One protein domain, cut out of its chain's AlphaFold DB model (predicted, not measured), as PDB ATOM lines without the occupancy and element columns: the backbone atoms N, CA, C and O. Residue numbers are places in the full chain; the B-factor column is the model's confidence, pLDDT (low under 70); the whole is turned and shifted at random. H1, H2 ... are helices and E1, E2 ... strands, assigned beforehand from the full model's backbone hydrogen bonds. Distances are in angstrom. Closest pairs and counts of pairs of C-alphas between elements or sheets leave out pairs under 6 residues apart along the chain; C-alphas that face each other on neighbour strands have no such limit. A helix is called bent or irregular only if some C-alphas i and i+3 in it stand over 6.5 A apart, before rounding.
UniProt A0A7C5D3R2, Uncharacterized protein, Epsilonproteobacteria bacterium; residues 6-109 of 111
ATOM      1  N   TYR A   6     134.825 161.793 129.171       96.44
ATOM      2  CA  TYR A   6     134.206 160.989 128.118       96.44
ATOM      3  C   TYR A   6     134.529 161.535 126.725       96.44
ATOM      4  O   TYR A   6     134.465 162.746 126.503       96.44
ATOM      5  N   PHE A   7     134.850 160.630 125.805       95.81
ATOM      6  CA  PHE A   7     134.995 160.887 124.377       95.81
ATOM      7  C   PHE A   7     133.866 160.167 123.644       95.81
ATOM      8  O   PHE A   7     133.677 158.969 123.828       95.81
ATOM      9  N   LEU A   8     133.091 160.925 122.874       96.44
ATOM     10  CA  LEU A   8     131.925 160.433 122.154       96.44
ATOM     11  C   LEU A   8     132.192 160.623 120.663       96.44
ATOM     12  O   LEU A   8     132.600 161.713 120.252       96.44
ATOM     13  N   CYS A   9     131.964 159.584 119.873       96.50
ATOM     14  CA  CYS A   9     132.089 159.629 118.421       96.50
ATOM     15  C   CYS A   9     131.097 158.671 117.762       96.50
ATOM     16  O   CYS A   9     130.628 157.725 118.391       96.50
ATOM     17  N   ASP A  10     130.793 158.907 116.489       96.56
ATOM     18  CA  ASP A  10     130.206 157.899 115.618       96.56
ATOM     19  C   ASP A  10     131.229 157.394 114.600       96.56
ATOM     20  O   ASP A  10     132.175 158.095 114.231       96.56
ATOM     21  N   ILE A  11     131.020 156.163 114.152       97.00
ATOM     22  CA  ILE A  11     131.701 155.564 113.007       97.00
ATOM     23  C   ILE A  11     130.652 154.992 112.055       97.00
ATOM     24  O   ILE A  11     129.561 154.611 112.481       97.00
ATOM     25  N   ASN A  12     130.981 154.914 110.768       97.00
ATOM     26  CA  ASN A  12     130.174 154.142 109.828       97.00
ATOM     27  C   ASN A  12     130.412 152.649 110.069       97.00
ATOM     28  O   ASN A  12     131.544 152.224 110.312       97.00
ATOM     29  N   THR A  13     129.351 151.853 109.980       97.31
ATOM     30  CA  THR A  13     129.491 150.396 109.943       97.31
ATOM     31  C   THR A  13     130.004 149.954 108.578       97.31
ATOM     32  O   THR A  13     129.995 150.715 107.607       97.31
ATOM     33  N   ARG A  14     130.407 148.684 108.477       97.31
ATOM     34  CA  ARG A  14     130.721 148.077 107.182       97.31
ATOM     35  C   ARG A  14     129.534 148.165 106.220       97.31
ATOM     36  O   ARG A  14     129.717 148.580 105.087       97.31
ATOM     37  N   TYR A  15     128.330 147.864 106.711       97.56
ATOM     38  CA  TYR A  15     127.084 148.012 105.959       97.56
ATOM     39  C   TYR A  15     126.853 149.465 105.509       97.56
ATOM     40  O   TYR A  15     126.509 149.716 104.359       97.56
ATOM     41  N   GLY A  16     127.118 150.439 106.386       97.56
ATOM     42  CA  GLY A  16     127.032 151.859 106.050       97.56
ATOM     43  C   GLY A  16     127.953 152.258 104.894       97.56
ATOM     44  O   GLY A  16     127.572 153.076 104.062       97.56
ATOM     45  N   PHE A  17     129.138 151.653 104.796       97.56
ATOM     46  CA  PHE A  17     129.999 151.834 103.632       97.56
ATOM     47  C   PHE A  17     129.488 151.065 102.410       97.56
ATOM     48  O   PHE A  17     129.241 151.689 101.387       97.56
ATOM     49  N   GLU A  18     129.314 149.747 102.514       96.94
ATOM     50  CA  GLU A  18     129.067 148.844 101.377       96.94
ATOM     51  C   GLU A  18     127.689 148.998 100.729       96.94
ATOM     52  O   GLU A  18     127.572 148.790  99.528       96.94
ATOM     53  N   GLU A  19     126.657 149.360 101.491       95.94
ATOM     54  CA  GLU A  19     125.268 149.309 101.009       95.94
ATOM     55  C   GLU A  19     124.576 150.675 101.020       95.94
ATOM     56  O   GLU A  19     123.618 150.892 100.280       95.94
ATOM     57  N   VAL A  20     125.044 151.609 101.855       95.88
ATOM     58  CA  VAL A  20     124.396 152.921 102.019       95.88
ATOM     59  C   VAL A  20     125.158 154.036 101.313       95.88
ATOM     60  O   VAL A  20     124.539 154.891 100.684       95.88
ATOM     61  N   ALA A  21     126.487 154.061 101.436       94.81
ATOM     62  CA  ALA A  21     127.286 155.193 100.977       94.81
ATOM     63  C   ALA A  21     127.798 155.063  99.536       94.81
ATOM     64  O   ALA A  21     128.072 156.093  98.935       94.81
ATOM     65  N   VAL A  22     127.952 153.847  98.997       96.75
ATOM     66  CA  VAL A  22     128.505 153.623  97.647       96.75
ATOM     67  C   VAL A  22     127.542 153.979  96.519       96.75
ATOM     68  O   VAL A  22     126.321 153.876  96.636       96.75
ATOM     69  N   GLY A  23     128.123 154.308  95.367       96.75
ATOM     70  CA  GLY A  23     127.406 154.599  94.134       96.75
ATOM     71  C   GLY A  23     127.502 156.066  93.736       96.75
ATOM     72  O   GLY A  23     128.357 156.817  94.217       96.75
ATOM     73  N   SER A  24     126.619 156.454  92.818       96.88
ATOM     74  CA  SER A  24     126.546 157.815  92.296       96.88
ATOM     75  C   SER A  24     125.294 158.516  92.809       96.88
ATOM     76  O   SER A  24     124.178 158.016  92.655       96.88
ATOM     77  N   PHE A  25     125.474 159.706  93.367       96.00
ATOM     78  CA  PHE A  25     124.397 160.599  93.768       96.00
ATOM     79  C   PHE A  25     124.480 161.888  92.959       96.00
ATOM     80  O   PHE A  25     125.528 162.529  92.895       96.00
ATOM     81  N   ILE A  26     123.370 162.258  92.323       97.56
ATOM     82  CA  ILE A  26     123.287 163.436  91.462       97.56
ATOM     83  C   ILE A  26     122.155 164.318  91.973       97.56
ATOM     84  O   ILE A  26     121.023 163.859  92.125       97.56
ATOM     85  N   VAL A  27     122.466 165.589  92.209       97.50
ATOM     86  CA  VAL A  27     121.475 166.640  92.437       97.50
ATOM     87  C   VAL A  27     121.594 167.625  91.297       97.50
ATOM     88  O   VAL A  27     122.652 168.215  91.099       97.50
ATOM     89  N   ASP A  28     120.502 167.788  90.568       96.88
ATOM     90  CA  ASP A  28     120.354 168.781  89.514       96.88
ATOM     91  C   ASP A  28     119.143 169.639  89.878       96.88
ATOM     92  O   ASP A  28     118.004 169.164  89.851       96.88
ATOM     93  N   ASP A  29     119.406 170.860  90.333       94.62
ATOM     94  CA  ASP A  29     118.383 171.843  90.664       94.62
ATOM     95  C   ASP A  29     118.660 173.183  89.965       94.62
ATOM     96  O   ASP A  29     119.615 173.333  89.200       94.62
ATOM     97  N   ASP A  30     117.782 174.166  90.178       92.69
ATOM     98  CA  ASP A  30     117.854 175.438  89.462       92.69
ATOM     99  C   ASP A  30     119.152 176.212  89.726       92.69
ATOM    100  O   ASP A  30     119.541 176.999  88.868       92.69
ATOM    101  N   ASP A  31     119.839 176.007  90.848       94.38
ATOM    102  CA  ASP A  31     121.006 176.808  91.230       94.38
ATOM    103  C   ASP A  31     122.320 176.020  91.157       94.38
ATOM    104  O   ASP A  31     123.392 176.621  91.022       94.38
ATOM    105  N   ARG A  32     122.263 174.683  91.206       95.94
ATOM    106  CA  ARG A  32     123.455 173.831  91.278       95.94
ATOM    107  C   ARG A  32     123.296 172.473  90.597       95.94
ATOM    108  O   ARG A  32     122.230 171.869  90.576       95.94
ATOM    109  N   PHE A  33     124.435 171.956  90.149       97.81
ATOM    110  CA  PHE A  33     124.609 170.579  89.706       97.81
ATOM    111  C   PHE A  33     125.718 169.923  90.535       97.81
ATOM    112  O   PHE A  33     126.887 170.300  90.429       97.81
ATOM    113  N   LEU A  34     125.356 168.963  91.380       98.06
ATOM    114  CA  LEU A  34     126.271 168.206  92.232       98.06
ATOM    115  C   LEU A  34     126.303 166.751  91.779       98.06
ATOM    116  O   LEU A  34     125.260 166.106  91.712       98.06
ATOM    117  N   THR A  35     127.501 166.218  91.574       98.25
ATOM    118  CA  THR A  35     127.737 164.777  91.501       98.25
ATOM    119  C   THR A  35     128.599 164.343  92.670       98.25
ATOM    120  O   THR A  35     129.550 165.026  93.063       98.25
ATOM    121  N   ILE A  36     128.248 163.197  93.229       98.19
ATOM    122  CA  ILE A  36     129.044 162.468  94.199       98.19
ATOM    123  C   ILE A  36     129.210 161.075  93.622       98.19
ATOM    124  O   ILE A  36     128.219 160.376  93.443       98.19
ATOM    125  N   ASP A  37     130.441 160.686  93.334       98.25
ATOM    126  CA  ASP A  37     130.779 159.343  92.877       98.25
ATOM    127  C   ASP A  37     131.610 158.674  93.958       98.25
ATOM    128  O   ASP A  37     132.588 159.251  94.441       98.25
ATOM    129  N   SER A  38     131.200 157.486  94.384       98.12
ATOM    130  CA  SER A  38     131.795 156.837  95.542       98.12
ATOM    131  C   SER A  38     131.912 155.329  95.401       98.12
ATOM    132  O   SER A  38     131.085 154.670  94.769       98.12
ATOM    133  N   GLU A  39     132.952 154.799  96.030       98.19
ATOM    134  CA  GLU A  39     133.278 153.382  96.063       98.19
ATOM    135  C   GLU A  39     133.846 153.000  97.432       98.19
ATOM    136  O   GLU A  39     134.392 153.836  98.159       98.19
ATOM    137  N   PHE A  40     133.702 151.726  97.784       98.44
ATOM    138  CA  PHE A  40     134.326 151.133  98.955       98.44
ATOM    139  C   PHE A  40     135.081 149.889  98.511       98.44
ATOM    140  O   PHE A  40     134.470 148.923  98.059       98.44
ATOM    141  N   ASP A  41     136.403 149.930  98.628       97.19
ATOM    142  CA  ASP A  41     137.279 148.829  98.239       97.19
ATOM    143  C   ASP A  41     138.454 148.712  99.210       97.19
ATOM    144  O   ASP A  41     138.909 149.703  99.780       97.19
ATOM    145  N   GLU A  42     138.902 147.481  99.456       96.25
ATOM    146  CA  GLU A  42     140.002 147.155 100.379       96.25
ATOM    147  C   GLU A  42     139.927 147.857 101.760       96.25
ATOM    148  O   GLU A  42     140.942 148.163 102.386       96.25
ATOM    149  N   GLY A  43     138.713 148.099 102.275       97.19
ATOM    150  CA  GLY A  43     138.500 148.757 103.571       97.19
ATOM    151  C   GLY A  43     138.579 150.288 103.536       97.19
ATOM    152  O   GLY A  43     138.601 150.922 104.594       97.19
ATOM    153  N   VAL A  44     138.610 150.892 102.349       98.31
ATOM    154  CA  VAL A  44     138.677 152.341 102.150       98.31
ATOM    155  C   VAL A  44     137.462 152.807 101.364       98.31
ATOM    156  O   VAL A  44     137.208 152.360 100.251       98.31
ATOM    157  N   TYR A  45     136.720 153.743 101.944       98.44
ATOM    158  CA  TYR A  45     135.681 154.486 101.247       98.44
ATOM    159  C   TYR A  45     136.303 155.714 100.602       98.44
ATOM    160  O   TYR A  45     136.955 156.514 101.281       98.44
ATOM    161  N   HIS A  46     136.081 155.874  99.306       98.50
ATOM    162  CA  HIS A  46     136.511 157.027  98.537       98.50
ATOM    163  C   HIS A  46     135.295 157.679  97.888       98.50
ATOM    164  O   HIS A  46     134.470 157.008  97.276       98.50
ATOM    165  N   SER A  47     135.191 159.000  98.000       98.25
ATOM    166  CA  SER A  47     134.103 159.771  97.408       98.25
ATOM    167  C   SER A  47     134.635 161.032  96.748       98.25
ATOM    168  O   SER A  47     135.332 161.826  97.382       98.25
ATOM    169  N   ALA A  48     134.309 161.206  95.471       98.50
ATOM    170  CA  ALA A  48     134.650 162.360  94.663       98.50
ATOM    171  C   ALA A  48     133.411 163.232  94.454       98.50
ATOM    172  O   ALA A  48     132.384 162.779  93.959       98.50
ATOM    173  N   PHE A  49     133.536 164.505  94.804       98.56
ATOM    174  CA  PHE A  49     132.488 165.507  94.693       98.56
ATOM    175  C   PHE A  49     132.828 166.446  93.545       98.56
ATOM    176  O   PHE A  49     133.933 166.995  93.499       98.56
ATOM    177  N   THR A  50     131.868 166.682  92.659       98.56
ATOM    178  CA  THR A  50     131.932 167.757  91.670       98.56
ATOM    179  C   THR A  50     130.684 168.613  91.784       98.56
ATOM    180  O   THR A  50     129.583 168.141  91.532       98.56
ATOM    181  N   LEU A  51     130.862 169.877  92.148       98.44
ATOM    182  CA  LEU A  51     129.793 170.852  92.301       98.44
ATOM    183  C   LEU A  51     129.958 171.953  91.255       98.44
ATOM    184  O   LEU A  51     131.040 172.521  91.117       98.44
ATOM    185  N   PHE A  52     128.883 172.262  90.546       98.25
ATOM    186  CA  PHE A  52     128.746 173.448  89.717       98.25
ATOM    187  C   PHE A  52     127.656 174.329  90.320       98.25
ATOM    188  O   PHE A  52     126.532 173.865  90.483       98.25
ATOM    189  N   GLU A  53     127.964 175.586  90.617       97.75
ATOM    190  CA  GLU A  53     127.011 176.558  91.171       97.75
ATOM    191  C   GLU A  53     126.845 177.727  90.210       97.75
ATOM    192  O   GLU A  53     127.837 178.241  89.685       97.75
ATOM    193  N   LYS A  54     125.603 178.154  89.961       96.44
ATOM    194  CA  LYS A  54     125.343 179.332  89.131       96.44
ATOM    195  C   LYS A  54     125.935 180.577  89.780       96.44
ATOM    196  O   LYS A  54     125.697 180.858  90.952       96.44
ATOM    197  N   ASN A  55     126.647 181.364  88.987       93.62
ATOM    198  CA  ASN A  55     127.141 182.674  89.389       93.62
ATOM    199  C   ASN A  55     126.294 183.803  88.774       93.62
ATOM    200  O   ASN A  55     125.384 183.576  87.970       93.62
ATOM    201  N   ALA A  56     126.584 185.046  89.170       92.81
ATOM    202  CA  ALA A  56     125.814 186.224  88.758       92.81
ATOM    203  C   ALA A  56     125.819 186.471  87.236       92.81
ATOM    204  O   ALA A  56     124.897 187.099  86.718       92.81
ATOM    205  N   ASP A  57     126.814 185.942  86.522       93.19
ATOM    206  CA  ASP A  57     127.002 186.131  85.081       93.19
ATOM    207  C   ASP A  57     126.324 185.025  84.247       93.19
ATOM    208  O   ASP A  57     126.673 184.809  83.085       93.19
ATOM    209  N   ALA A  58     125.363 184.301  84.838       87.31
ATOM    210  CA  ALA A  58     124.684 183.150  84.233       87.31
ATOM    211  C   ALA A  58     125.652 182.045  83.753       87.31
ATOM    212  O   ALA A  58     125.335 181.276  82.842       87.31
ATOM    213  N   CYS A  59     126.830 181.971  84.371       93.56
ATOM    214  CA  CYS A  59     127.822 180.915  84.196       93.56
ATOM    215  C   CYS A  59     127.850 180.023  85.447       93.56
ATOM    216  O   CYS A  59     127.077 180.240  86.380       93.56
ATOM    217  N   PHE A  60     128.725 179.014  85.467       96.19
ATOM    218  CA  PHE A  60     128.893 178.131  86.622       96.19
ATOM    219  C   PHE A  60     130.316 178.183  87.169       96.19
ATOM    220  O   PHE A  60     131.277 178.063  86.405       96.19
ATOM    221  N   ASP A  61     130.431 178.272  88.491       97.81
ATOM    222  CA  ASP A  61     131.680 178.060  89.212       97.81
ATOM    223  C   ASP A  61     131.796 176.578  89.577       97.81
ATOM    224  O   ASP A  61     130.862 175.983  90.115       97.81
ATOM    225  N   LYS A  62     132.939 175.962  89.254       98.06
ATOM    226  CA  LYS A  62     133.202 174.547  89.534       98.06
ATOM    227  C   LYS A  62     134.046 174.395  90.798       98.06
ATOM    228  O   LYS A  62     135.178 174.873  90.841       98.06
ATOM    229  N   SER A  63     133.548 173.611  91.747       98.50
ATOM    230  CA  SER A  63     134.267 173.147  92.935       98.50
ATOM    231  C   SER A  63     134.400 171.624  92.918       98.50
ATOM    232  O   SER A  63     133.506 170.912  92.461       98.50
ATOM    233  N   THR A  64     135.519 171.104  93.418       98.56
ATOM    234  CA  THR A  64     135.741 169.656  93.553       98.56
ATOM    235  C   THR A  64     136.275 169.320  94.933       98.56
ATOM    236  O   THR A  64     137.070 170.081  95.484       98.56
ATOM    237  N   GLY A  65     135.896 168.161  95.456       98.31
ATOM    238  CA  GLY A  65     136.373 167.665  96.742       98.31
ATOM    239  C   GLY A  65     136.533 166.155  96.729       98.31
ATOM    240  O   GLY A  65     135.919 165.468  95.918       98.31
ATOM    241  N   VAL A  66     137.364 165.647  97.632       98.12
ATOM    242  CA  VAL A  66     137.509 164.211  97.869       98.12
ATOM    243  C   VAL A  66     137.380 163.950  99.360       98.12
ATOM    244  O   VAL A  66     137.962 164.676 100.169       98.12
ATOM    245  N   ILE A  67     136.633 162.908  99.715       97.56
ATOM    246  CA  ILE A  67     136.582 162.356 101.067       97.56
ATOM    247  C   ILE A  67     137.120 160.930 101.011       97.56
ATOM    248  O   ILE A  67     136.680 160.125 100.196       97.56
ATOM    249  N   MET A  68     138.056 160.629 101.909       98.00
ATOM    250  CA  MET A  68     138.528 159.275 102.175       98.00
ATOM    251  C   MET A  68     138.194 158.896 103.611       98.00
ATOM    252  O   MET A  68     138.451 159.677 104.531       98.00
ATOM    253  N   GLN A  69     137.651 157.702 103.811       97.94
ATOM    254  CA  GLN A  69     137.377 157.150 105.135       97.94
ATOM    255  C   GLN A  69     137.871 155.709 105.202       97.94
ATOM    256  O   GLN A  69     137.763 154.965 104.233       97.94
ATOM    257  N   PHE A  70     138.408 155.319 106.351       97.56
ATOM    258  CA  PHE A  70     138.927 153.977 106.578       97.56
ATOM    259  C   PHE A  70     137.959 153.216 107.469       97.56
ATOM    260  O   PHE A  70     137.511 153.732 108.497       97.56
ATOM    261  N   TYR A  71     137.633 151.997 107.064       97.81
ATOM    262  CA  TYR A  71     136.879 151.092 107.904       97.81
ATOM    263  C   TYR A  71     137.763 150.603 109.053       97.81
ATOM    264  O   TYR A  71     138.879 150.129 108.844       97.81
ATOM    265  N   HIS A  72     137.231 150.709 110.266       95.88
ATOM    266  CA  HIS A  72     137.844 150.182 111.474       95.88
ATOM    267  C   HIS A  72     136.799 149.408 112.259       95.88
ATOM    268  O   HIS A  72     135.663 149.860 112.426       95.88
ATOM    269  N   THR A  73     137.200 148.254 112.770       95.94
ATOM    270  CA  THR A  73     136.405 147.520 113.751       95.94
ATOM    271  C   THR A  73     136.463 148.226 115.104       95.94
ATOM    272  O   THR A  73     137.402 148.965 115.418       95.94
ATOM    273  N   ILE A  74     135.457 147.996 115.942       94.94
ATOM    274  CA  ILE A  74     135.422 148.586 117.284       94.94
ATOM    275  C   ILE A  74     136.556 148.030 118.139       94.94
ATOM    276  O   ILE A  74     137.130 148.759 118.942       94.94
ATOM    277  N   GLU A  75     136.917 146.767 117.937       94.19
ATOM    278  CA  GLU A  75     138.028 146.108 118.608       94.19
ATOM    279  C   GLU A  75     139.364 146.799 118.296       94.19
ATOM    280  O   GLU A  75     140.136 147.082 119.213       94.19
ATOM    281  N   GLU A  76     139.621 147.135 117.026       94.81
ATOM    282  CA  GLU A  76     140.811 147.896 116.610       94.81
ATOM    283  C   GLU A  76     140.836 149.304 117.222       94.81
ATOM    284  O   GLU A  76     141.877 149.768 117.703       94.81
ATOM    285  N   LEU A  77     139.689 149.989 117.245       93.94
ATOM    286  CA  LEU A  77     139.576 151.320 117.845       93.94
ATOM    287  C   LEU A  77     139.789 151.272 119.361       93.94
ATOM    288  O   LEU A  77     140.591 152.033 119.895       93.94
ATOM    289  N   ALA A  78     139.133 150.351 120.063       93.38
ATOM    290  CA  ALA A  78     139.281 150.198 121.506       93.38
ATOM    291  C   ALA A  78     140.722 149.843 121.899       93.38
ATOM    292  O   ALA A  78     141.243 150.399 122.863       93.38
ATOM    293  N   ALA A  79     141.396 148.985 121.127       93.38
ATOM    294  CA  ALA A  79     142.794 148.642 121.367       93.38
ATOM    295  C   ALA A  79     143.763 149.814 121.110       93.38
ATOM    296  O   ALA A  79     144.810 149.894 121.750       93.38
ATOM    297  N   SER A  80     143.435 150.719 120.182       92.88
ATOM    298  CA  SER A  80     144.295 151.855 119.818       92.88
ATOM    299  C   SER A  80     144.085 153.109 120.674       92.88
ATOM    300  O   SER A  80     144.926 154.009 120.647       92.88
ATOM    301  N   LEU A  81     143.002 153.176 121.456       90.19
ATOM    302  CA  LEU A  81     142.607 154.358 122.232       90.19
ATOM    303  C   LEU A  81     143.035 154.336 123.714       90.19
ATOM    304  O   LEU A  81     142.484 155.092 124.516       90.19
ATOM    305  N   ASP A  82     144.046 153.550 124.096       85.69
ATOM    306  CA  ASP A  82     144.652 153.598 125.441       85.69
ATOM    307  C   ASP A  82     145.092 155.042 125.805       85.69
ATOM    308  O   ASP A  82     145.708 155.728 124.978       85.69
ATOM    309  N   PRO A  83     144.776 155.580 127.005       91.19
ATOM    310  CA  PRO A  83     144.189 154.946 128.193       91.19
ATOM    311  C   PRO A  83     142.672 155.163 128.334       91.19
ATOM    312  O   PRO A  83     142.202 155.735 129.326       91.19
ATOM    313  N   MET A  84     141.889 154.817 127.312       95.06
ATOM    314  CA  MET A  84     140.432 154.936 127.336       95.06
ATOM    315  C   MET A  84     139.760 153.577 127.172       95.06
ATOM    316  O   MET A  84     140.112 152.813 126.282       95.06
ATOM    317  N   ASP A  85     138.740 153.325 127.988       95.19
ATOM    318  CA  ASP A  85     137.902 152.133 127.874       95.19
ATOM    319  C   ASP A  85     136.626 152.466 127.109       95.19
ATOM    320  O   ASP A  85     135.997 153.498 127.370       95.19
ATOM    321  N   LEU A  86     136.201 151.581 126.209       96.69
ATOM    322  CA  LEU A  86     134.859 151.643 125.636       96.69
ATOM    323  C   LEU A  86     133.837 151.318 126.735       96.69
ATOM    324  O   LEU A  86     133.854 150.238 127.319       96.69
ATOM    325  N   THR A  87     132.954 152.268 127.023       96.81
ATOM    326  CA  THR A  87     131.941 152.161 128.085       96.81
ATOM    327  C   THR A  87     130.528 151.952 127.559       96.81
ATOM    328  O   THR A  87     129.717 151.337 128.245       96.81
ATOM    329  N   GLU A  88     130.235 152.439 126.354       97.00
ATOM    330  CA  GLU A  88     128.938 152.267 125.706       97.00
ATOM    331  C   GLU A  88     129.116 152.186 124.190       97.00
ATOM    332  O   GLU A  88     129.972 152.860 123.613       97.00
ATOM    333  N   GLN A  89     128.280 151.367 123.563       96.88
ATOM    334  CA  GLN A  89     128.133 151.260 122.121       96.88
ATOM    335  C   GLN A  89     126.647 151.129 121.807       96.88
ATOM    336  O   GLN A  89     125.940 150.341 122.438       96.88
ATOM    337  N   SER A  90     126.185 151.855 120.795       97.69
ATOM    338  CA  SER A  90     124.832 151.708 120.269       97.69
ATOM    339  C   SER A  90     124.821 151.743 118.746       97.69
ATOM    340  O   SER A  90     125.614 152.438 118.109       97.69
ATOM    341  N   ASN A  91     123.919 150.959 118.166       97.81
ATOM    342  CA  ASN A  91     123.655 150.972 116.736       97.81
ATOM    343  C   ASN A  91     122.723 152.140 116.403       97.81
ATOM    344  O   ASN A  91     121.742 152.375 117.112       97.81
ATOM    345  N   VAL A  92     123.023 152.839 115.313       97.00
ATOM    346  CA  VAL A  92     122.227 153.949 114.797       97.00
ATOM    347  C   VAL A  92     121.863 153.645 113.351       97.00
ATOM    348  O   VAL A  92     122.724 153.332 112.530       97.00
ATOM    349  N   THR A  93     120.572 153.755 113.063       97.06
ATOM    350  CA  THR A  93     119.998 153.553 111.737       97.06
ATOM    351  C   THR A  93     119.439 154.888 111.259       97.06
ATOM    352  O   THR A  93     118.462 155.385 111.822       97.06
ATOM    353  N   LEU A  94     120.088 155.499 110.273       94.56
ATOM    354  CA  LEU A  94     119.707 156.790 109.701       94.56
ATOM    355  C   LEU A  94     119.042 156.645 108.334       94.56
ATOM    356  O   LEU A  94     118.077 157.358 108.061       94.56
ATOM    357  N   TYR A  95     119.558 155.753 107.483       91.12
ATOM    358  CA  TYR A  95     119.196 155.728 106.058       91.12
ATOM    359  C   TYR A  95     118.727 154.364 105.535       91.12
ATOM    360  O   TYR A  95     118.237 154.291 104.410       91.12
ATOM    361  N   ALA A  96     118.850 153.300 106.328       88.62
ATOM    362  CA  ALA A  96     118.547 151.928 105.915       88.62
ATOM    363  C   ALA A  96     117.750 151.163 106.986       88.62
ATOM    364  O   ALA A  96     117.255 151.767 107.929       88.62
ATOM    365  N   GLU A  97     117.578 149.847 106.838       91.25
ATOM    366  CA  GLU A  97     116.996 148.997 107.894       91.25
ATOM    367  C   GLU A  97     118.072 148.465 108.852       91.25
ATOM    368  O   GLU A  97     117.863 148.404 110.065       91.25
ATOM    369  N   GLU A  98     119.247 148.121 108.318       96.75
ATOM    370  CA  GLU A  98     120.425 147.777 109.111       96.75
ATOM    371  C   GLU A  98     121.159 149.043 109.571       96.75
ATOM    372  O   GLU A  98     121.066 150.105 108.957       96.75
ATOM    373  N   ALA A  99     121.878 148.951 110.691       97.25
ATOM    374  CA  ALA A  99     122.568 150.101 111.260       97.25
ATOM    375  C   ALA A  99     123.731 150.545 110.361       97.25
ATOM    376  O   ALA A  99     124.728 149.834 110.230       97.25
ATOM    377  N   ASP A 100     123.629 151.739 109.778       97.12
ATOM    378  CA  ASP A 100     124.686 152.363 108.976       97.12
ATOM    379  C   ASP A 100     125.752 153.059 109.832       97.12
ATOM    380  O   ASP A 100     126.858 153.338 109.361       97.12
ATOM    381  N   LYS A 101     125.459 153.276 111.119       97.31
ATOM    382  CA  LYS A 101     126.369 153.909 112.071       97.31
ATOM    383  C   LYS A 101     126.413 153.208 113.418       97.31
ATOM    384  O   LYS A 101     125.464 152.558 113.857       97.31
ATOM    385  N   GLN A 102     127.527 153.407 114.110       97.38
ATOM    386  CA  GLN A 102     127.710 153.031 115.504       97.38
ATOM    387  C   GLN A 102     128.179 154.228 116.308       97.38
ATOM    388  O   GLN A 102     129.163 154.871 115.955       97.38
ATOM    389  N   PHE A 103     127.471 154.511 117.395       98.00
ATOM    390  CA  PHE A 103     127.838 155.540 118.353       98.00
ATOM    391  C   PHE A 103     128.602 154.911 119.515       98.00
ATOM    392  O   PHE A 103     128.144 153.927 120.099       98.00
ATOM    393  N   LEU A 104     129.757 155.483 119.842       97.88
ATOM    394  CA  LEU A 104     130.714 154.955 120.806       97.88
ATOM    395  C   LEU A 104     130.977 155.979 121.907       97.88
ATOM    396  O   LEU A 104     131.163 157.170 121.644       97.88
ATOM    397  N   VAL A 105     131.050 155.497 123.147       97.75
ATOM    398  CA  VAL A 105     131.419 156.301 124.312       97.75
ATOM    399  C   VAL A 105     132.624 155.676 124.990       97.75
ATOM    400  O   VAL A 105     132.533 154.605 125.594       97.75
ATOM    401  N   PHE A 106     133.743 156.384 124.950       97.19
ATOM    402  CA  PHE A 106     134.975 156.015 125.632       97.19
ATOM    403  C   PHE A 106     135.159 156.841 126.900       97.19
ATOM    404  O   PHE A 106     134.861 158.037 126.920       97.19
ATOM    405  N   ARG A 107     135.717 156.242 127.952       96.56
ATOM    406  CA  ARG A 107     136.072 156.940 129.189       96.56
ATOM    407  C   ARG A 107     137.565 156.823 129.445       96.56
ATOM    408  O   ARG A 107     138.097 155.725 129.545       96.56
ATOM    409  N   LYS A 108     138.238 157.961 129.622       96.31
ATOM    410  CA  LYS A 108     139.649 157.975 130.022       96.31
ATOM    411  C   LYS A 108     139.799 157.503 131.464       96.31
ATOM    412  O   LYS A 108     139.079 158.004 132.335       96.31
ATOM    413  N   HIS A 109     140.768 156.625 131.728       92.56
ATOM    414  CA  HIS A 109     141.068 156.143 133.079       92.56
ATOM    415  C   HIS A 109     141.248 157.305 134.067       92.56
ATOM    416  O   HIS A 109     141.769 158.379 133.732       92.56
TER     417      HIS A 109
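Overview. This is residues 6 to 109 of the 111 residues of an uncharacterized protein of Epsilonproteobacteria bacterium (UniProt A0A7C5D3R2). Two twisted antiparallel sheets follow each other along the long axis: a long four-stranded sheet reaches out as an arm at one end, and a smaller three-stranded sheet with H2 packed on it makes the other end. H1 sits at the junction, packed on E3 and E4 of the arm and only grazing the smaller sheet. The printed part has 104 residues, mostly strand, with two named helices and seven strands in the order E1 H1 E2 E3 E4 E5 H2 E6 E7; the sheets run E2 E3 E4 E5 and E1 E7 E6. The whole is loose, with a radius of gyration of the C-alphas of 18.0 A and spans of 58 by 26 by 24 A.

Arrangement. Start at E1, residues 6 to 12, the antiparallel neighbour of E7, residues 101 to 108; look for N 7 and O 106 at 2.8 A. Next comes H1, residues 14 to 21, on the sheet of E2, residues 23 to 28, E3, residues 32 to 41, E4, residues 44 to 54, and E5, residues 60 to 70. H1 has a height over the sheet of 9.4 A, lies over E3 and E4, and runs along the strands, at 23 degrees to E3 on the local plane; its closest C-alphas to E3 are those of Glu 18 and Phe 40, 6.2 A apart. These four strands form a meander, each the antiparallel neighbour of the one before, in three hairpins: find N 25 and O 36 at 2.8 A, N 35 and O 50 at 2.8 A, and N 49 and O 65 at 2.8 A. H2, residues 74 to 80, is on the other sheet at a height of 7.6 A, and its closest C-alphas to E6, residues 84 to 92, are those of Ala 78 and Leu 86, 6.2 A apart. E6 and E7 form a hairpin, with N 90 and O 103 at 2.9 A. E1, E6 and E7 are apart from E2, E3, E4 and E5. In H2 every O i to N i+4 pair is within hydrogen-bond range, in H1 2 of 4.

Along the chain. Find C-alpha 6 at (134.206, 160.989, 128.118), where E1 begins its 19.9 A. H1, 10.0 A long, is irregular, but only just: C-alphas 18 and 21 are 6.6 A apart. E2 spans 16.5 A, E3 29.4 A, E4 32.8 A and E5 32.9 A, ending at C-alpha 70 at (138.927, 153.977, 106.578). H2 spans 9.8 A. E6, 22.1 A, bends by 57 degrees at residue 87, and E7, 22.7 A, ends at C-alpha 108 at (139.649, 157.975, 130.022).

Size, cuts and confidence. The C-alphas farthest apart, those of Asp 57 and His 109, are 58.3 A apart. The printed part has no cut and no long link; E6 to E7 is short and the other links are tight. Mean pLDDT of the printed part is 96.2, and no printed residue is under 70.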